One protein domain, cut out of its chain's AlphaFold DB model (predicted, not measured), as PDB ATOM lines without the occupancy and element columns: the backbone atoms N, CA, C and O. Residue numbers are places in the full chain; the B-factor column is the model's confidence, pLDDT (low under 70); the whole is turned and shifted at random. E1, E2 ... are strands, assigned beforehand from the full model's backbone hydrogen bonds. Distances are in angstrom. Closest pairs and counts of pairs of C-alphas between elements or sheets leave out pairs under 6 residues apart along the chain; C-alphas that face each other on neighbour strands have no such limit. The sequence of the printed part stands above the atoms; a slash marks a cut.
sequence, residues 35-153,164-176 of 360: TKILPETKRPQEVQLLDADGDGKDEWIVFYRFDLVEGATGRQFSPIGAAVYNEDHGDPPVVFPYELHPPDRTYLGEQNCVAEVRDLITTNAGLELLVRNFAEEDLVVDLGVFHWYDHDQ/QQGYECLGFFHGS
ATOM      1  N   THR A  35     123.587 154.454 110.119       86.06
ATOM      2  CA  THR A  35     122.273 154.552 109.460       86.06
ATOM      3  C   THR A  35     121.842 153.242 108.799       86.06
ATOM      4  O   THR A  35     120.660 153.064 108.519       86.06
ATOM      5  N   LYS A  36     122.790 152.324 108.565       87.69
ATOM      6  CA  LYS A  36     122.552 150.993 107.990       87.69
ATOM      7  C   LYS A  36     122.678 149.859 109.005       87.69
ATOM      8  O   LYS A  36     122.147 148.782 108.756       87.69
ATOM      9  N   ILE A  37     123.419 150.078 110.094       88.12
ATOM     10  CA  ILE A  37     123.673 149.065 111.132       88.12
ATOM     11  C   ILE A  37     122.526 149.020 112.144       88.12
ATOM     12  O   ILE A  37     122.137 147.941 112.587       88.12
ATOM     13  N   LEU A  38     121.981 150.181 112.521       89.44
ATOM     14  CA  LEU A  38     120.883 150.232 113.480       89.44
ATOM     15  C   LEU A  38     119.579 149.689 112.862       89.44
ATOM     16  O   LEU A  38     119.317 149.924 111.680       89.44
ATOM     17  N   PRO A  39     118.732 148.998 113.652       89.25
ATOM     18  CA  PRO A  39     117.384 148.626 113.232       89.25
ATOM     19  C   PRO A  39     116.582 149.839 112.755       89.25
ATOM     20  O   PRO A  39     116.724 150.920 113.314       89.25
ATOM     21  N   GLU A  40     115.652 149.649 111.814       87.31
ATOM     22  CA  GLU A  40     114.807 150.737 111.276       87.31
ATOM     23  C   GLU A  40     113.995 151.485 112.352       87.31
ATOM     24  O   GLU A  40     113.594 152.631 112.157       87.31
ATOM     25  N   THR A  41     113.757 150.850 113.502       88.06
ATOM     26  CA  THR A  41     113.070 151.439 114.661       88.06
ATOM     27  C   THR A  41     113.945 152.394 115.478       88.06
ATOM     28  O   THR A  41     113.419 153.115 116.328       88.06
ATOM     29  N   LYS A  42     115.262 152.413 115.239       91.69
ATOM     30  CA  LYS A  42     116.243 153.272 115.905       91.69
ATOM     31  C   LYS A  42     116.833 154.248 114.888       91.69
ATOM     32  O   LYS A  42     117.345 153.854 113.845       91.69
ATOM     33  N   ARG A  43     116.805 155.542 115.199       91.38
ATOM     34  CA  ARG A  43     117.384 156.588 114.346       91.38
ATOM     35  C   ARG A  43     118.664 157.132 114.980       91.38
ATOM     36  O   ARG A  43     118.550 157.763 116.034       91.38
ATOM     37  N   PRO A  44     119.850 156.965 114.365       92.12
ATOM     38  CA  PRO A  44     121.077 157.546 114.905       92.12
ATOM     39  C   PRO A  44     120.949 159.071 115.016       92.12
ATOM     40  O   PRO A  44     120.271 159.713 114.207       92.12
ATOM     41  N   GLN A  45     121.560 159.641 116.050       89.81
ATOM     42  CA  GLN A  45     121.602 161.081 116.312       89.81
ATOM     43  C   GLN A  45     123.033 161.592 116.236       89.81
ATOM     44  O   GLN A  45     123.345 162.435 115.400       89.81
ATOM     45  N   GLU A  46     123.886 161.045 117.092       91.06
ATOM     46  CA  GLU A  46     125.258 161.481 117.284       91.06
ATOM     47  C   GLU A  46     126.139 160.262 117.538       91.06
ATOM     48  O   GLU A  46     125.685 159.260 118.097       91.06
ATOM     49  N   VAL A  47     127.389 160.349 117.089       93.56
ATOM     50  CA  VAL A  47     128.415 159.335 117.307       93.56
ATOM     51  C   VAL A  47     129.636 160.033 117.883       93.56
ATOM     52  O   VAL A  47     130.136 160.984 117.278       93.56
ATOM     53  N   GLN A  48     130.099 159.565 119.035       94.69
ATOM     54  CA  GLN A  48     131.302 160.053 119.703       94.69
ATOM     55  C   GLN A  48     132.347 158.940 119.732       94.69
ATOM     56  O   GLN A  48     131.992 157.772 119.828       94.69
ATOM     57  N   LEU A  49     133.618 159.313 119.610       94.12
ATOM     58  CA  LEU A  49     134.756 158.402 119.714       94.12
ATOM     59  C   LEU A  49     135.467 158.677 121.032       94.12
ATOM     60  O   LEU A  49     136.010 159.775 121.183       94.12
ATOM     61  N   LEU A  50     135.419 157.732 121.971       95.12
ATOM     62  CA  LEU A  50     136.081 157.824 123.276       95.12
ATOM     63  C   LEU A  50     136.622 156.448 123.676       95.12
ATOM     64  O   LEU A  50     135.950 155.461 123.419       95.12
ATOM     65  N   ASP A  51     137.761 156.435 124.363       94.94
ATOM     66  CA  ASP A  51     138.299 155.298 125.128       94.94
ATOM     67  C   ASP A  51     137.437 155.061 126.375       94.94
ATOM     68  O   ASP A  51     137.692 155.609 127.449       94.94
ATOM     69  N   ALA A  52     136.313 154.380 126.178       94.38
ATOM     70  CA  ALA A  52     135.243 154.191 127.143       94.38
ATOM     71  C   ALA A  52     135.496 153.013 128.093       94.38
ATOM     72  O   ALA A  52     134.978 153.039 129.215       94.38
ATOM     73  N   ASP A  53     136.306 152.035 127.682       91.88
ATOM     74  CA  ASP A  53     136.754 150.924 128.529       91.88
ATOM     75  C   ASP A  53     138.152 151.143 129.153       91.88
ATOM     76  O   ASP A  53     138.500 150.482 130.138       91.88
ATOM     77  N   GLY A  54     138.918 152.128 128.671       90.88
ATOM     78  CA  GLY A  54     140.233 152.489 129.198       90.88
ATOM     79  C   GLY A  54     141.384 151.641 128.644       90.88
ATOM     80  O   GLY A  54     142.461 151.623 129.255       90.88
ATOM     81  N   ASP A  55     141.182 150.914 127.541       89.75
ATOM     82  CA  ASP A  55     142.195 150.078 126.890       89.75
ATOM     83  C   ASP A  55     143.158 150.870 125.973       89.75
ATOM     84  O   ASP A  55     144.190 150.342 125.528       89.75
ATOM     85  N   GLY A  56     142.878 152.159 125.748       89.94
ATOM     86  CA  GLY A  56     143.680 153.068 124.930       89.94
ATOM     87  C   GLY A  56     143.284 153.121 123.452       89.94
ATOM     88  O   GLY A  56     144.006 153.753 122.663       89.94
ATOM     89  N   LYS A  57     142.190 152.467 123.056       90.12
ATOM     90  CA  LYS A  57     141.531 152.626 121.753       90.12
ATOM     91  C   LYS A  57     140.298 153.511 121.906       90.12
ATOM     92  O   LYS A  57     139.905 153.842 123.005       90.12
ATOM     93  N   ASP A  58     139.778 154.013 120.787       92.12
ATOM     94  CA  ASP A  58     138.548 154.807 120.805       92.12
ATOM     95  C   ASP A  58     137.384 153.906 120.351       92.12
ATOM     96  O   ASP A  58     137.426 153.376 119.237       92.12
ATOM     97  N   GLU A  59     136.313 153.818 121.142       93.56
ATOM     98  CA  GLU A  59     135.070 153.121 120.793       93.56
ATOM     99  C   GLU A  59     134.014 154.089 120.248       93.56
ATOM    100  O   GLU A  59     133.972 155.275 120.597       93.56
ATOM    101  N   TRP A  60     133.089 153.585 119.421       95.31
ATOM    102  CA  TRP A  60     131.964 154.390 118.938       95.31
ATOM    103  C   TRP A  60     130.812 154.370 119.941       95.31
ATOM    104  O   TRP A  60     130.071 153.392 120.046       95.31
ATOM    105  N   ILE A  61     130.578 155.493 120.606       96.56
ATOM    106  CA  ILE A  61     129.379 155.719 121.411       96.56
ATOM    107  C   ILE A  61     128.299 156.294 120.508       96.56
ATOM    108  O   ILE A  61     128.376 157.439 120.058       96.56
ATOM    109  N   VAL A  62     127.281 155.488 120.230       96.19
ATOM    110  CA  VAL A  62     126.216 155.823 119.287       96.19
ATOM    111  C   VAL A  62     124.948 156.160 120.049       96.19
ATOM    112  O   VAL A  62     124.298 155.275 120.606       96.19
ATOM    113  N   PHE A  63     124.550 157.428 120.011       96.69
ATOM    114  CA  PHE A  63     123.252 157.877 120.503       96.69
ATOM    115  C   PHE A  63     122.187 157.702 119.422       96.69
ATOM    116  O   PHE A  63     122.368 158.107 118.269       96.69
ATOM    117  N   TYR A  64     121.039 157.138 119.788       95.19
ATOM    118  CA  TYR A  64     119.925 156.919 118.868       95.19
ATOM    119  C   TYR A  64     118.577 157.231 119.514       95.19
ATOM    120  O   TYR A  64     118.357 156.985 120.697       95.19
ATOM    121  N   ARG A  65     117.640 157.739 118.711       93.69
ATOM    122  CA  ARG A  65     116.236 157.890 119.107       93.69
ATOM    123  C   ARG A  65     115.461 156.618 118.808       93.69
ATOM    124  O   ARG A  65     115.671 156.005 117.763       93.69
ATOM    125  N   PHE A  66     114.541 156.268 119.690       92.00
ATOM    126  CA  PHE A  66     113.555 155.206 119.486       92.00
ATOM    127  C   PHE A  66     112.157 155.729 119.838       92.00
ATOM    128  O   PHE A  66     112.025 156.889 120.227       92.00
ATOM    129  N   ASP A  67     111.117 154.920 119.618       89.19
ATOM    130  CA  ASP A  67     109.713 155.331 119.769       89.19
ATOM    131  C   ASP A  67     109.445 156.674 119.073       89.19
ATOM    132  O   ASP A  67     109.126 157.703 119.672       89.19
ATOM    133  N   LEU A  68     109.686 156.675 117.762       83.31
ATOM    134  CA  LEU A  68     109.656 157.877 116.939       83.31
ATOM    135  C   LEU A  68     108.229 158.444 116.874       83.31
ATOM    136  O   LEU A  68     107.376 157.926 116.154       83.31
ATOM    137  N   VAL A  69     107.981 159.525 117.618       76.94
ATOM    138  CA  VAL A  69     106.721 160.275 117.581       76.94
ATOM    139  C   VAL A  69     106.951 161.569 116.809       76.94
ATOM    140  O   VAL A  69     107.650 162.476 117.262       76.94
ATOM    141  N   GLU A  70     106.331 161.681 115.637       66.56
ATOM    142  CA  GLU A  70     106.254 162.952 114.921       66.56
ATOM    143  C   GLU A  70     105.179 163.828 115.574       66.56
ATOM    144  O   GLU A  70     103.978 163.659 115.355       66.56
ATOM    145  N   GLY A  71     105.602 164.757 116.435       61.06
ATOM    146  CA  GLY A  71     104.691 165.727 117.034       61.06
ATOM    147  C   GLY A  71     104.053 166.630 115.973       61.06
ATOM    148  O   GLY A  71     104.707 167.040 115.015       61.06
ATOM    149  N   ALA A  72     102.793 167.028 116.178       57.97
ATOM    150  CA  ALA A  72     102.058 167.929 115.275       57.97
ATOM    151  C   ALA A  72     102.733 169.305 115.069       57.97
ATOM    152  O   ALA A  72     102.405 170.027 114.130       57.97
ATOM    153  N   THR A  73     103.671 169.677 115.946       62.66
ATOM    154  CA  THR A  73     104.464 170.915 115.894       62.66
ATOM    155  C   THR A  73     105.851 170.729 115.267       62.66
ATOM    156  O   THR A  73     106.633 171.676 115.237       62.66
ATOM    157  N   GLY A  74     106.195 169.519 114.810       60.22
ATOM    158  CA  GLY A  74     107.531 169.168 114.321       60.22
ATOM    159  C   GLY A  74     108.581 168.960 115.422       60.22
ATOM    160  O   GLY A  74     109.705 168.575 115.113       60.22
ATOM    161  N   ARG A  75     108.239 169.175 116.704       58.88
ATOM    162  CA  ARG A  75     109.093 168.780 117.835       58.88
ATOM    163  C   ARG A  75     109.016 167.265 118.031       58.88
ATOM    164  O   ARG A  75     107.925 166.720 118.196       58.88
ATOM    165  N   GLN A  76     110.173 166.610 118.020       64.06
ATOM    166  CA  GLN A  76     110.312 165.183 118.308       64.06
ATOM    167  C   GLN A  76     110.636 165.008 119.794       64.06
ATOM    168  O   GLN A  76     111.707 165.403 120.244       64.06
ATOM    169  N   PHE A  77     109.699 164.430 120.543       70.69
ATOM    170  CA  PHE A  77     109.874 164.036 121.947       70.69
ATOM    171  C   PHE A  77     110.160 162.537 122.006       70.69
ATOM    172  O   PHE A  77     109.371 161.763 122.537       70.69
ATOM    173  N   SER A  78     111.240 162.121 121.346       87.62
ATOM    174  CA  SER A  78     111.599 160.707 121.273       87.62
ATOM    175  C   SER A  78     112.708 160.386 122.268       87.62
ATOM    176  O   SER A  78     113.741 161.064 122.223       87.62
ATOM    177  N   PRO A  79     112.521 159.356 123.107       93.25
ATOM    178  CA  PRO A  79     113.549 158.822 123.988       93.25
ATOM    179  C   PRO A  79     114.881 158.567 123.277       93.25
ATOM    180  O   PRO A  79     114.909 158.134 122.121       93.25
ATOM    181  N   ILE A  80     115.984 158.818 123.979       95.12
ATOM    182  CA  ILE A  80     117.350 158.574 123.513       95.12
ATOM    183  C   ILE A  80     117.926 157.369 124.254       95.12
ATOM    184  O   ILE A  80     117.960 157.335 125.483       95.12
ATOM    185  N   GLY A  81     118.391 156.381 123.496       96.62
ATOM    186  CA  GLY A  81     119.245 155.299 123.974       96.62
ATOM    187  C   GLY A  81     120.671 155.471 123.456       96.62
ATOM    188  O   GLY A  81     120.935 156.327 122.605       96.62
ATOM    189  N   ALA A  82     121.586 154.650 123.960       96.94
ATOM    190  CA  ALA A  82     122.951 154.601 123.463       96.94
ATOM    191  C   ALA A  82     123.507 153.182 123.516       96.94
ATOM    192  O   ALA A  82     123.083 152.370 124.339       96.94
ATOM    193  N   ALA A  83     124.467 152.912 122.643       95.75
ATOM    194  CA  ALA A  83     125.287 151.714 122.687       95.75
ATOM    195  C   ALA A  83     126.744 152.082 122.407       95.75
ATOM    196  O   ALA A  83     127.008 152.973 121.596       95.75
ATOM    197  N   VAL A  84     127.663 151.392 123.074       95.38
ATOM    198  CA  VAL A  84     129.099 151.463 122.804       95.38
ATOM    199  C   VAL A  84     129.441 150.325 121.859       95.38
ATOM    200  O   VAL A  84     129.153 149.171 122.154       95.38
ATOM    201  N   TYR A  85     130.000 150.645 120.704       93.12
ATOM    202  CA  TYR A  85     130.475 149.654 119.753       93.12
ATOM    203  C   TYR A  85     131.981 149.512 119.928       93.12
ATOM    204  O   TYR A  85     132.701 150.481 119.688       93.12
ATOM    205  N   ASN A  86     132.429 148.325 120.330       89.69
ATOM    206  CA  ASN A  86     133.843 148.011 120.521       89.69
ATOM    207  C   ASN A  86     134.323 147.020 119.452       89.69
ATOM    208  O   ASN A  86     133.549 146.178 118.986       89.69
ATOM    209  N   GLU A  87     135.585 147.128 119.040       85.00
ATOM    210  CA  GLU A  87     136.253 146.127 118.207       85.00
ATOM    211  C   GLU A  87     136.721 144.964 119.089       85.00
ATOM    212  O   GLU A  87     137.889 144.884 119.480       85.00
ATOM    213  N   ASP A  88     135.815 144.037 119.392       68.50
ATOM    214  CA  ASP A  88     136.163 142.896 120.232       68.50
ATOM    215  C   ASP A  88     136.899 141.790 119.476       68.50
ATOM    216  O   ASP A  88     136.939 141.713 118.241       68.50
ATOM    217  N   HIS A  89     137.500 140.921 120.290       65.62
ATOM    218  CA  HIS A  89     138.355 139.798 119.933       65.62
ATOM    219  C   HIS A  89     137.969 139.095 118.621       65.62
ATOM    220  O   HIS A  89     136.827 138.692 118.403       65.62
ATOM    221  N   GLY A  90     138.965 138.867 117.762       59.31
ATOM    222  CA  GLY A  90     138.804 138.087 116.540       59.31
ATOM    223  C   GLY A  90     139.852 138.407 115.479       59.31
ATOM    224  O   GLY A  90     140.468 139.470 115.480       59.31
ATOM    225  N   ASP A  91     140.045 137.469 114.551       63.03
ATOM    226  CA  ASP A  91     140.692 137.714 113.259       63.03
ATOM    227  C   ASP A  91     139.812 137.081 112.158       63.03
ATOM    228  O   ASP A  91     139.803 135.852 112.011       63.03
ATOM    229  N   PRO A  92     139.006 137.877 111.425       71.75
ATOM    230  CA  PRO A  92     138.948 139.343 111.465       71.75
ATOM    231  C   PRO A  92     138.252 139.891 112.730       71.75
ATOM    232  O   PRO A  92     137.427 139.182 113.313       71.75
ATOM    233  N   PRO A  93     138.548 141.144 113.133       72.06
ATOM    234  CA  PRO A  93     137.881 141.796 114.259       72.06
ATOM    235  C   PRO A  93     136.382 141.947 113.986       72.06
ATOM    236  O   PRO A  93     135.963 142.212 112.851       72.06
ATOM    237  N   VAL A  94     135.576 141.767 115.029       81.19
ATOM    238  CA  VAL A  94     134.119 141.903 114.966       81.19
ATOM    239  C   VAL A  94     133.716 143.056 115.869       81.19
ATOM    240  O   VAL A  94     134.105 143.109 117.026       81.19
ATOM    241  N   VAL A  95     132.914 143.975 115.335       86.50
ATOM    242  CA  VAL A  95     132.389 145.090 116.124       86.50
ATOM    243  C   VAL A  95     131.143 144.628 116.872       86.50
ATOM    244  O   VAL A  95     130.142 144.277 116.235       86.50
ATOM    245  N   PHE A  96     131.186 144.645 118.201       87.06
ATOM    246  CA  PHE A  96     130.075 144.237 119.059       87.06
ATOM    247  C   PHE A  96     129.396 145.444 119.723       87.06
ATOM    248  O   PHE A  96     130.080 146.368 120.160       87.06
ATOM    249  N   PRO A  97     128.049 145.470 119.779       91.06
ATOM    250  CA  PRO A  97     127.305 146.517 120.465       91.06
ATOM    251  C   PRO A  97     127.063 146.182 121.941       91.06
ATOM    252  O   PRO A  97     126.408 145.193 122.255       91.06
ATOM    253  N   TYR A  98     127.452 147.092 122.824       93.25
ATOM    254  CA  TYR A  98     127.117 147.084 124.244       93.25
ATOM    255  C   TYR A  98     126.078 148.161 124.539       93.25
ATOM    256  O   TYR A  98     126.396 149.350 124.630       93.25
ATOM    257  N   GLU A  99     124.809 147.768 124.651       93.94
ATOM    258  CA  GLU A  99     123.736 148.715 124.961       93.94
ATOM    259  C   GLU A  99     123.880 149.266 126.389       93.94
ATOM    260  O   GLU A  99     124.023 148.526 127.362       93.94
ATOM    261  N   LEU A 100     123.794 150.592 126.529       95.94
ATOM    262  CA  LEU A 100     123.800 151.241 127.834       95.94
ATOM    263  C   LEU A 100     122.397 151.163 128.432       95.94
ATOM    264  O   LEU A 100     121.444 151.749 127.911       95.94
ATOM    265  N   HIS A 101     122.270 150.442 129.545       93.25
ATOM    266  CA  HIS A 101     120.989 150.171 130.191       93.25
ATOM    267  C   HIS A 101     120.847 150.887 131.541       93.25
ATOM    268  O   HIS A 101     121.288 150.363 132.569       93.25
ATOM    269  N   PRO A 102     120.160 152.042 131.582       92.38
ATOM    270  CA  PRO A 102     119.655 152.603 132.828       92.38
ATOM    271  C   PRO A 102     118.755 151.622 133.608       92.38
ATOM    272  O   PRO A 102     118.240 150.642 133.043       92.38
ATOM    273  N   PRO A 103     118.501 151.885 134.903       90.12
ATOM    274  CA  PRO A 103     117.491 151.175 135.681       90.12
ATOM    275  C   PRO A 103     116.149 151.064 134.956       90.12
ATOM    276  O   PRO A 103     115.747 151.962 134.219       90.12
ATOM    277  N   ASP A 104     115.482 149.921 135.131       86.50
ATOM    278  CA  ASP A 104     114.168 149.617 134.544       86.50
ATOM    279  C   ASP A 104     114.062 149.780 133.018       86.50
ATOM    280  O   ASP A 104     112.963 149.840 132.472       86.50
ATOM    281  N   ARG A 105     115.207 149.796 132.316       79.06
ATOM    282  CA  ARG A 105     115.296 150.044 130.868       79.06
ATOM    283  C   ARG A 105     114.664 151.381 130.463       79.06
ATOM    284  O   ARG A 105     114.077 151.483 129.386       79.06
ATOM    285  N   THR A 106     114.789 152.400 131.318       87.81
ATOM    286  CA  THR A 106     114.467 153.776 130.922       87.81
ATOM    287  C   THR A 106     115.443 154.287 129.852       87.81
ATOM    288  O   THR A 106     116.439 153.641 129.522       87.81
ATOM    289  N   TYR A 107     115.148 155.452 129.290       92.94
ATOM    290  CA  TYR A 107     116.002 156.148 128.334       92.94
ATOM    291  C   TYR A 107     117.019 157.062 129.026       92.94
ATOM    292  O   TYR A 107     116.845 157.451 130.177       92.94
ATOM    293  N   LEU A 108     118.086 157.415 128.307       95.50
ATOM    294  CA  LEU A 108     119.183 158.258 128.799       95.50
ATOM    295  C   LEU A 108     118.831 159.749 128.801       95.50
ATOM    296  O   LEU A 108     119.427 160.525 129.540       95.50
ATOM    297  N   GLY A 109     117.874 160.143 127.965       93.38
ATOM    298  CA  GLY A 109     117.373 161.507 127.867       93.38
ATOM    299  C   GLY A 109     116.393 161.680 126.712       93.38
ATOM    300  O   GLY A 109     116.068 160.729 126.004       93.38
ATOM    301  N   GLU A 110     115.937 162.910 126.493       90.75
ATOM    302  CA  GLU A 110     115.024 163.255 125.385       90.75
ATOM    303  C   GLU A 110     115.584 164.345 124.468       90.75
ATOM    304  O   GLU A 110     115.074 164.560 123.365       90.75
ATOM    305  N   GLN A 111     116.631 165.047 124.907       89.44
ATOM    306  CA  GLN A 111     117.121 166.252 124.251       89.44
ATOM    307  C   GLN A 111     118.488 166.012 123.621       89.44
ATOM    308  O   GLN A 111     118.540 165.529 122.488       89.44
ATOM    309  N   ASN A 112     119.563 166.345 124.332       92.25
ATOM    310  CA  ASN A 112     120.928 166.281 123.834       92.25
ATOM    311  C   ASN A 112     121.786 165.436 124.775       92.25
ATOM    312  O   ASN A 112     122.112 165.887 125.870       92.25
ATOM    313  N   CYS A 113     122.124 164.214 124.364       95.94
ATOM    314  CA  CYS A 113     122.969 163.320 125.149       95.94
ATOM    315  C   CYS A 113     124.426 163.419 124.693       95.94
ATOM    316  O   CYS A 113     124.703 163.298 123.506       95.94
ATOM    317  N   VAL A 114     125.343 163.598 125.641       96.94
ATOM    318  CA  VAL A 114     126.792 163.660 125.400       96.94
ATOM    319  C   VAL A 114     127.483 162.693 126.353       96.94
ATOM    320  O   VAL A 114     127.112 162.629 127.530       96.94
ATOM    321  N   ALA A 115     128.478 161.960 125.857       97.81
ATOM    322  CA  ALA A 115     129.314 161.093 126.667       97.81
ATOM    323  C   ALA A 115     130.620 161.784 127.094       97.81
ATOM    324  O   ALA A 115     131.169 162.635 126.398       97.81
ATOM    325  N   GLU A 116     131.122 161.408 128.264       97.00
ATOM    326  CA  GLU A 116     132.428 161.794 128.798       97.00
ATOM    327  C   GLU A 116     133.001 160.594 129.551       97.00
ATOM    328  O   GLU A 116     132.265 159.922 130.265       97.00
ATOM    329  N   VAL A 117     134.304 160.347 129.441       96.88
ATOM    330  CA  VAL A 117     134.984 159.315 130.231       96.88
ATOM    331  C   VAL A 117     135.787 159.978 131.342       96.88
ATOM    332  O   VAL A 117     136.492 160.966 131.106       96.88
ATOM    333  N   ARG A 118     135.664 159.469 132.569       95.06
ATOM    334  CA  ARG A 118     136.291 160.067 133.749       95.06
ATOM    335  C   ARG A 118     136.484 159.057 134.872       95.06
ATOM    336  O   ARG A 118     135.587 158.280 135.145       95.06
ATOM    337  N   ASP A 119     137.587 159.179 135.606       94.06
ATOM    338  CA  ASP A 119     137.760 158.552 136.924       94.06
ATOM    339  C   ASP A 119     136.901 159.302 137.961       94.06
ATOM    340  O   ASP A 119     137.307 160.330 138.521       94.06
ATOM    341  N   LEU A 120     135.644 158.882 138.107       94.25
ATOM    342  CA  LEU A 120     134.684 159.452 139.051       94.25
ATOM    343  C   LEU A 120     134.650 158.633 140.344       94.25
ATOM    344  O   LEU A 120     134.576 159.207 141.435       94.25
ATOM    345  N   ILE A 121     134.687 157.306 140.231       94.00
ATOM    346  CA  ILE A 121     134.626 156.362 141.342       94.00
ATOM    347  C   ILE A 121     135.989 155.683 141.475       94.00
ATOM    348  O   ILE A 121     136.179 154.523 141.139       94.00
ATOM    349  N   THR A 122     136.927 156.398 142.095       90.38
ATOM    350  CA  THR A 122     138.325 155.952 142.300       90.38
ATOM    351  C   THR A 122     138.511 154.610 143.033       90.38
ATOM    352  O   THR A 122     139.628 154.102 143.127       90.38
ATOM    353  N   THR A 123     137.452 154.044 143.626       91.62
ATOM    354  CA  THR A 123     137.492 152.702 144.228       91.62
ATOM    355  C   THR A 123     137.326 151.581 143.207       91.62
ATOM    356  O   THR A 123     137.646 150.437 143.528       91.62
ATOM    357  N   ASN A 124     136.802 151.892 142.022       91.88
ATOM    358  CA  ASN A 124     136.686 150.962 140.911       91.88
ATOM    359  C   ASN A 124     137.999 150.946 140.124       91.88
ATOM    360  O   ASN A 124     138.797 151.882 140.184       91.88
ATOM    361  N   ALA A 125     138.253 149.849 139.417       89.69
ATOM    362  CA  ALA A 125     139.415 149.745 138.550       89.69
ATOM    363  C   ALA A 125     139.023 150.200 137.144       89.69
ATOM    364  O   ALA A 125     138.255 149.514 136.485       89.69
ATOM    365  N   GLY A 126     139.561 151.328 136.687       90.75
ATOM    366  CA  GLY A 126     139.255 151.883 135.367       90.75
ATOM    367  C   GLY A 126     138.487 153.196 135.458       90.75
ATOM    368  O   GLY A 126     138.388 153.793 136.527       90.75
ATOM    369  N   LEU A 127     137.998 153.665 134.314       94.75
ATOM    370  CA  LEU A 127     137.258 154.917 134.195       94.75
ATOM    371  C   LEU A 127     135.749 154.637 134.128       94.75
ATOM    372  O   LEU A 127     135.312 153.535 133.792       94.75
ATOM    373  N   GLU A 128     134.935 155.641 134.436       97.25
ATOM    374  CA  GLU A 128     133.496 155.608 134.210       97.25
ATOM    375  C   GLU A 128     133.114 156.353 132.929       97.25
ATOM    376  O   GLU A 128     133.562 157.475 132.677       97.25
ATOM    377  N   LEU A 129     132.194 155.757 132.172       98.25
ATOM    378  CA  LEU A 129     131.485 156.393 131.073       98.25
ATOM    379  C   LEU A 129     130.266 157.146 131.625       98.25
ATOM    380  O   LEU A 129     129.299 156.567 132.121       98.25
ATOM    381  N   LEU A 130     130.304 158.466 131.522       98.00
ATOM    382  CA  LEU A 130     129.247 159.377 131.935       98.00
ATOM    383  C   LEU A 130     128.408 159.750 130.722       98.00
ATOM    384  O   LEU A 130     128.940 160.275 129.752       98.00
ATOM    385  N   VAL A 131     127.094 159.572 130.799       98.19
ATOM    386  CA  VAL A 131     126.156 160.063 129.782       98.19
ATOM    387  C   VAL A 131     125.311 161.175 130.379       98.19
ATOM    388  O   VAL A 131     124.572 160.950 131.337       98.19
ATOM    389  N   ARG A 132     125.404 162.378 129.812       97.69
ATOM    390  CA  ARG A 132     124.668 163.565 130.260       97.69
ATOM    391  C   ARG A 132     123.615 163.960 129.248       97.69
ATOM    392  O   ARG A 132     123.963 164.219 128.102       97.69
ATOM    393  N   ASN A 133     122.371 164.097 129.692       96.06
ATOM    394  CA  ASN A 133     121.326 164.749 128.913       96.06
ATOM    395  C   ASN A 133     121.247 166.231 129.291       96.06
ATOM    396  O   ASN A 133     121.002 166.574 130.450       96.06
ATOM    397  N   PHE A 134     121.428 167.103 128.308       94.94
ATOM    398  CA  PHE A 134     121.336 168.547 128.454       94.94
ATOM    399  C   PHE A 134     119.952 169.039 128.035       94.94
ATOM    400  O   PHE A 134     119.456 168.699 126.959       94.94
ATOM    401  N   ALA A 135     119.349 169.860 128.891       89.88
ATOM    402  CA  ALA A 135     118.208 170.698 128.564       89.88
ATOM    403  C   ALA A 135     118.668 172.059 127.996       89.88
ATOM    404  O   ALA A 135     119.836 172.243 127.650       89.88
ATOM    405  N   GLU A 136     117.748 173.021 127.890       84.56
ATOM    406  CA  GLU A 136     118.062 174.400 127.494       84.56
ATOM    407  C   GLU A 136     119.161 175.019 128.389       84.56
ATOM    408  O   GLU A 136     119.269 174.696 129.572       84.56
ATOM    409  N   GLU A 137     119.960 175.926 127.814       85.00
ATOM    410  CA  GLU A 137     121.026 176.673 128.513       85.00
ATOM    411  C   GLU A 137     122.122 175.792 129.154       85.00
ATOM    412  O   GLU A 137     122.650 176.121 130.215       85.00
ATOM    413  N   ASP A 138     122.472 174.672 128.511       88.62
ATOM    414  CA  ASP A 138     123.510 173.724 128.956       88.62
ATOM    415  C   ASP A 138     123.252 173.121 130.353       88.62
ATOM    416  O   ASP A 138     124.163 172.636 131.034       88.62
ATOM    417  N   LEU A 139     121.989 173.100 130.788       93.25
ATOM    418  CA  LEU A 139     121.589 172.505 132.056       93.25
ATOM    419  C   LEU A 139     121.542 170.975 131.948       93.25
ATOM    420  O   LEU A 139     120.680 170.425 131.269       93.25
ATOM    421  N   VAL A 140     122.412 170.267 132.667       96.81
ATOM    422  CA  VAL A 140     122.364 168.795 132.746       96.81
ATOM    423  C   VAL A 140     121.159 168.362 133.579       96.81
ATOM    424  O   VAL A 140     121.104 168.680 134.765       96.81
ATOM    425  N   VAL A 141     120.215 167.629 132.991       95.81
ATOM    426  CA  VAL A 141     118.970 167.197 133.658       95.81
ATOM    427  C   VAL A 141     118.894 165.698 133.910       95.81
ATOM    428  O   VAL A 141     118.221 165.300 134.856       95.81
ATOM    429  N   ASP A 142     119.627 164.891 133.140       97.12
ATOM    430  CA  ASP A 142     119.820 163.465 133.408       97.12
ATOM    431  C   ASP A 142     121.309 163.119 133.369       97.12
ATOM    432  O   ASP A 142     122.077 163.686 132.583       97.12
ATOM    433  N   LEU A 143     121.714 162.185 134.226       97.75
ATOM    434  CA  LEU A 143     123.072 161.659 134.285       97.75
ATOM    435  C   LEU A 143     123.031 160.147 134.490       97.75
ATOM    436  O   LEU A 143     122.564 159.681 135.529       97.75
ATOM    437  N   GLY A 144     123.583 159.398 133.540       97.75
ATOM    438  CA  GLY A 144     123.956 157.998 133.715       97.75
ATOM    439  C   GLY A 144     125.450 157.861 133.989       97.75
ATOM    440  O   GLY A 144     126.262 158.509 133.332       97.75
ATOM    441  N   VAL A 145     125.806 157.025 134.961       98.00
ATOM    442  CA  VAL A 145     127.183 156.631 135.276       98.00
ATOM    443  C   VAL A 145     127.309 155.150 134.960       98.00
ATOM    444  O   VAL A 145     126.585 154.341 135.544       98.00
ATOM    445  N   PHE A 146     128.197 154.801 134.037       97.75
ATOM    446  CA  PHE A 146     128.423 153.437 133.582       97.75
ATOM    447  C   PHE A 146     129.878 153.039 133.789       97.75
ATOM    448  O   PHE A 146     130.769 153.882 133.719       97.75
ATOM    449  N   HIS A 147     130.113 151.757 134.026       96.31
ATOM    450  CA  HIS A 147     131.448 151.204 134.188       96.31
ATOM    451  C   HIS A 147     131.599 149.952 133.345       96.31
ATOM    452  O   HIS A 147     130.695 149.111 133.323       96.31
ATOM    453  N   TRP A 148     132.722 149.863 132.642       94.81
ATOM    454  CA  TRP A 148     133.074 148.682 131.881       94.81
ATOM    455  C   TRP A 148     133.432 147.539 132.827       94.81
ATOM    456  O   TRP A 148     134.165 147.724 133.796       94.81
ATOM    457  N   TYR A 149     132.929 146.350 132.533       91.00
ATOM    458  CA  TYR A 149     133.402 145.121 133.142       91.00
ATOM    459  C   TYR A 149     133.738 144.126 132.041       91.00
ATOM    460  O   TYR A 149     133.042 144.044 131.033       91.00
ATOM    461  N   ASP A 150     134.787 143.348 132.276       88.12
ATOM    462  CA  ASP A 150     135.153 142.203 131.459       88.12
ATOM    463  C   ASP A 150     135.644 141.087 132.386       88.12
ATOM    464  O   ASP A 150     136.707 141.160 133.007       88.12
ATOM    465  N   HIS A 151     134.814 140.061 132.551       82.00
ATOM    466  CA  HIS A 151     135.111 138.894 133.376       82.00
ATOM    467  C   HIS A 151     136.047 137.895 132.685       82.00
ATOM    468  O   HIS A 151     136.562 136.998 133.356       82.00
ATOM    469  N   ASP A 152     136.264 138.038 131.377       76.31
ATOM    470  CA  ASP A 152     137.015 137.111 130.537       76.31
ATOM    471  C   ASP A 152     138.211 137.776 129.838       76.31
ATOM    472  O   ASP A 152     138.763 137.196 128.906       76.31
ATOM    473  N   GLN A 153     138.684 138.919 130.348       72.75
ATOM    474  CA  GLN A 153     139.810 139.690 129.797       72.75
ATOM    475  C   GLN A 153     141.074 138.845 129.526       72.75
ATOM    476  O   GLN A 153     141.853 139.127 128.614       72.75
ATOM    477  N   GLN A 164     129.232 138.506 130.419       81.31
ATOM    478  CA  GLN A 164     130.674 138.350 130.615       81.31
ATOM    479  C   GLN A 164     131.410 139.673 130.464       81.31
ATOM    480  O   GLN A 164     132.360 139.909 131.202       81.31
ATOM    481  N   GLN A 165     130.958 140.531 129.552       88.12
ATOM    482  CA  GLN A 165     131.513 141.860 129.361       88.12
ATOM    483  C   GLN A 165     130.443 142.862 128.930       88.12
ATOM    484  O   GLN A 165     129.437 142.497 128.315       88.12
ATOM    485  N   GLY A 166     130.646 144.127 129.278       92.31
ATOM    486  CA  GLY A 166     129.724 145.198 128.938       92.31
ATOM    487  C   GLY A 166     129.789 146.366 129.910       92.31
ATOM    488  O   GLY A 166     130.750 146.546 130.650       92.31
ATOM    489  N   TYR A 167     128.723 147.165 129.921       94.31
ATOM    490  CA  TYR A 167     128.614 148.330 130.793       94.31
ATOM    491  C   TYR A 167     127.574 148.108 131.887       94.31
ATOM    492  O   TYR A 167     126.380 147.946 131.620       94.31
ATOM    493  N   GLU A 168     128.011 148.166 133.140       94.12
ATOM    494  CA  GLU A 168     127.125 148.200 134.297       94.12
ATOM    495  C   GLU A 168     126.751 149.650 134.625       94.12
ATOM    496  O   GLU A 168     127.607 150.526 134.717       94.12
ATOM    497  N   CYS A 169     125.462 149.923 134.834       96.12
ATOM    498  CA  CYS A 169     125.027 151.216 135.355       96.12
ATOM    499  C   CYS A 169     125.295 151.281 136.866       96.12
ATOM    500  O   CYS A 169     124.717 150.511 137.633       96.12
ATOM    501  N   LEU A 170     126.118 152.234 137.299       96.94
ATOM    502  CA  LEU A 170     126.471 152.469 138.704       96.94
ATOM    503  C   LEU A 170     125.629 153.568 139.362       96.94
ATOM    504  O   LEU A 170     125.637 153.721 140.585       96.94
ATOM    505  N   GLY A 171     124.916 154.360 138.567       97.25
ATOM    506  CA  GLY A 171     124.033 155.413 139.047       97.25
ATOM    507  C   GLY A 171     123.262 156.053 137.903       97.25
ATOM    508  O   GLY A 171     123.808 156.265 136.823       97.25
ATOM    509  N   PHE A 172     121.996 156.379 138.146       97.62
ATOM    510  CA  PHE A 172     121.164 157.114 137.200       97.62
ATOM    511  C   PHE A 172     120.375 158.188 137.943       97.62
ATOM    512  O   PHE A 172     119.658 157.886 138.898       97.62
ATOM    513  N   PHE A 173     120.543 159.442 137.536       97.44
ATOM    514  CA  PHE A 173     120.059 160.614 138.257       97.44
ATOM    515  C   PHE A 173     119.221 161.501 137.349       97.44
ATOM    516  O   PHE A 173     119.569 161.698 136.188       97.44
ATOM    517  N   HIS A 174     118.180 162.098 137.923       95.75
ATOM    518  CA  HIS A 174     117.330 163.088 137.271       95.75
ATOM    519  C   HIS A 174     117.214 164.335 138.151       95.75
ATOM    520  O   HIS A 174     116.972 164.219 139.354       95.75
ATOM    521  N   GLY A 175     117.369 165.526 137.572       95.38
ATOM    522  CA  GLY A 175     117.356 166.792 138.303       95.38
ATOM    523  C   GLY A 175     116.846 167.960 137.467       95.38
ATOM    524  O   GLY A 175     117.585 168.545 136.680       95.38
ATOM    525  N   SER A 176     115.603 168.383 137.706       93.38
ATOM    526  CA  SER A 176     114.963 169.501 136.988       93.38
ATOM    527  C   SER A 176     115.620 170.874 137.206       93.38
ATOM    528  O   SER A 176     115.315 171.834 136.496       93.38
TER     529      SER A 176
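AT A GLANCE: This is residues 35 to 153 and 164 to 176 of the 360 residues of an uncharacterized protein of Anaerolineales bacterium (UniProt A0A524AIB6). Two strongly twisted sheets of four strands each lie face to face as a sandwich, E1 to E4 in one layer and E5 to E8 in the other, with their strands crossed at 30 degrees. The chain passes from one layer to the other once, between E4 and E5, and the long loop of residues 66 to 79, between E2 and E3, reaches up to 29 A from the mean of the C-alphas. The printed part has 132 residues with no named helix and eight named strands, E1 to E8 along the chain, in the sheet orders E1 E2 E3 E4 and E5 E6 E7 E8, both antiparallel. The class is all strand, though under half of the residues are in named elements. The whole is compact, with a radius of gyration of the C-alphas of 15.2 A and spans of 49 by 35 by 25 A.

HOW THE PARTS SIT: E1, residues 43 to 50, and E2, residues 59 to 65, form an antiparallel hairpin, with N 45 and O 63 within hydrogen-bond range at 2.8 A. E3, residues 80 to 88, is the antiparallel neighbour of E2, with N 62 and O 83 2.9 A apart. E4, residues 94 to 99, follows it, with N 98 and O 84 2.8 A apart; E1 to E4 are a meander, each strand the antiparallel neighbour of the one before. In the second sheet E5, residues 112 to 118, and E6, residues 128 to 134, pair through N 130 and O 116, 2.7 A. E7, residues 140 to 150, is next, with N 131 and O 144 2.9 A apart, and E5 E6 E7 are a second meander. E8, residues 165 to 174, is the antiparallel neighbour of E7, with N 145 and O 171 2.8 A apart. Between the sheets, the closest C-alphas of edge strands E1 and E5 are those of Leu 50 and Val 117, 7.2 A; those of edge strands E4 and E8 are Tyr 98 and Gly 166, 5.7 A. E4 and E5 are apart.

IN THESE COORDINATES: E1 begins at C-alpha 43 (117.384, 156.588, 114.346) and is 20.8 A long. E3 measures 24.7 A. E7, the longest strand, measures 29.5 A and begins at C-alpha 140 (122.364, 168.795, 132.746). E8 measures 26.7 A and ends at C-alpha 174 (117.330, 163.088, 137.271).

THE WHOLE: The two C-alphas farthest apart are those of Ala 72 and Gln 153, 49.3 A. Residues 154 to 163 are not printed, and C-alphas 153 and 164 are 9.3 A apart across this cut. The links E2 to E3 and E4 to E5 are long. The mean pLDDT of the printed part is 89.2; residues 70 to 76 and 88 to 91 are under 70.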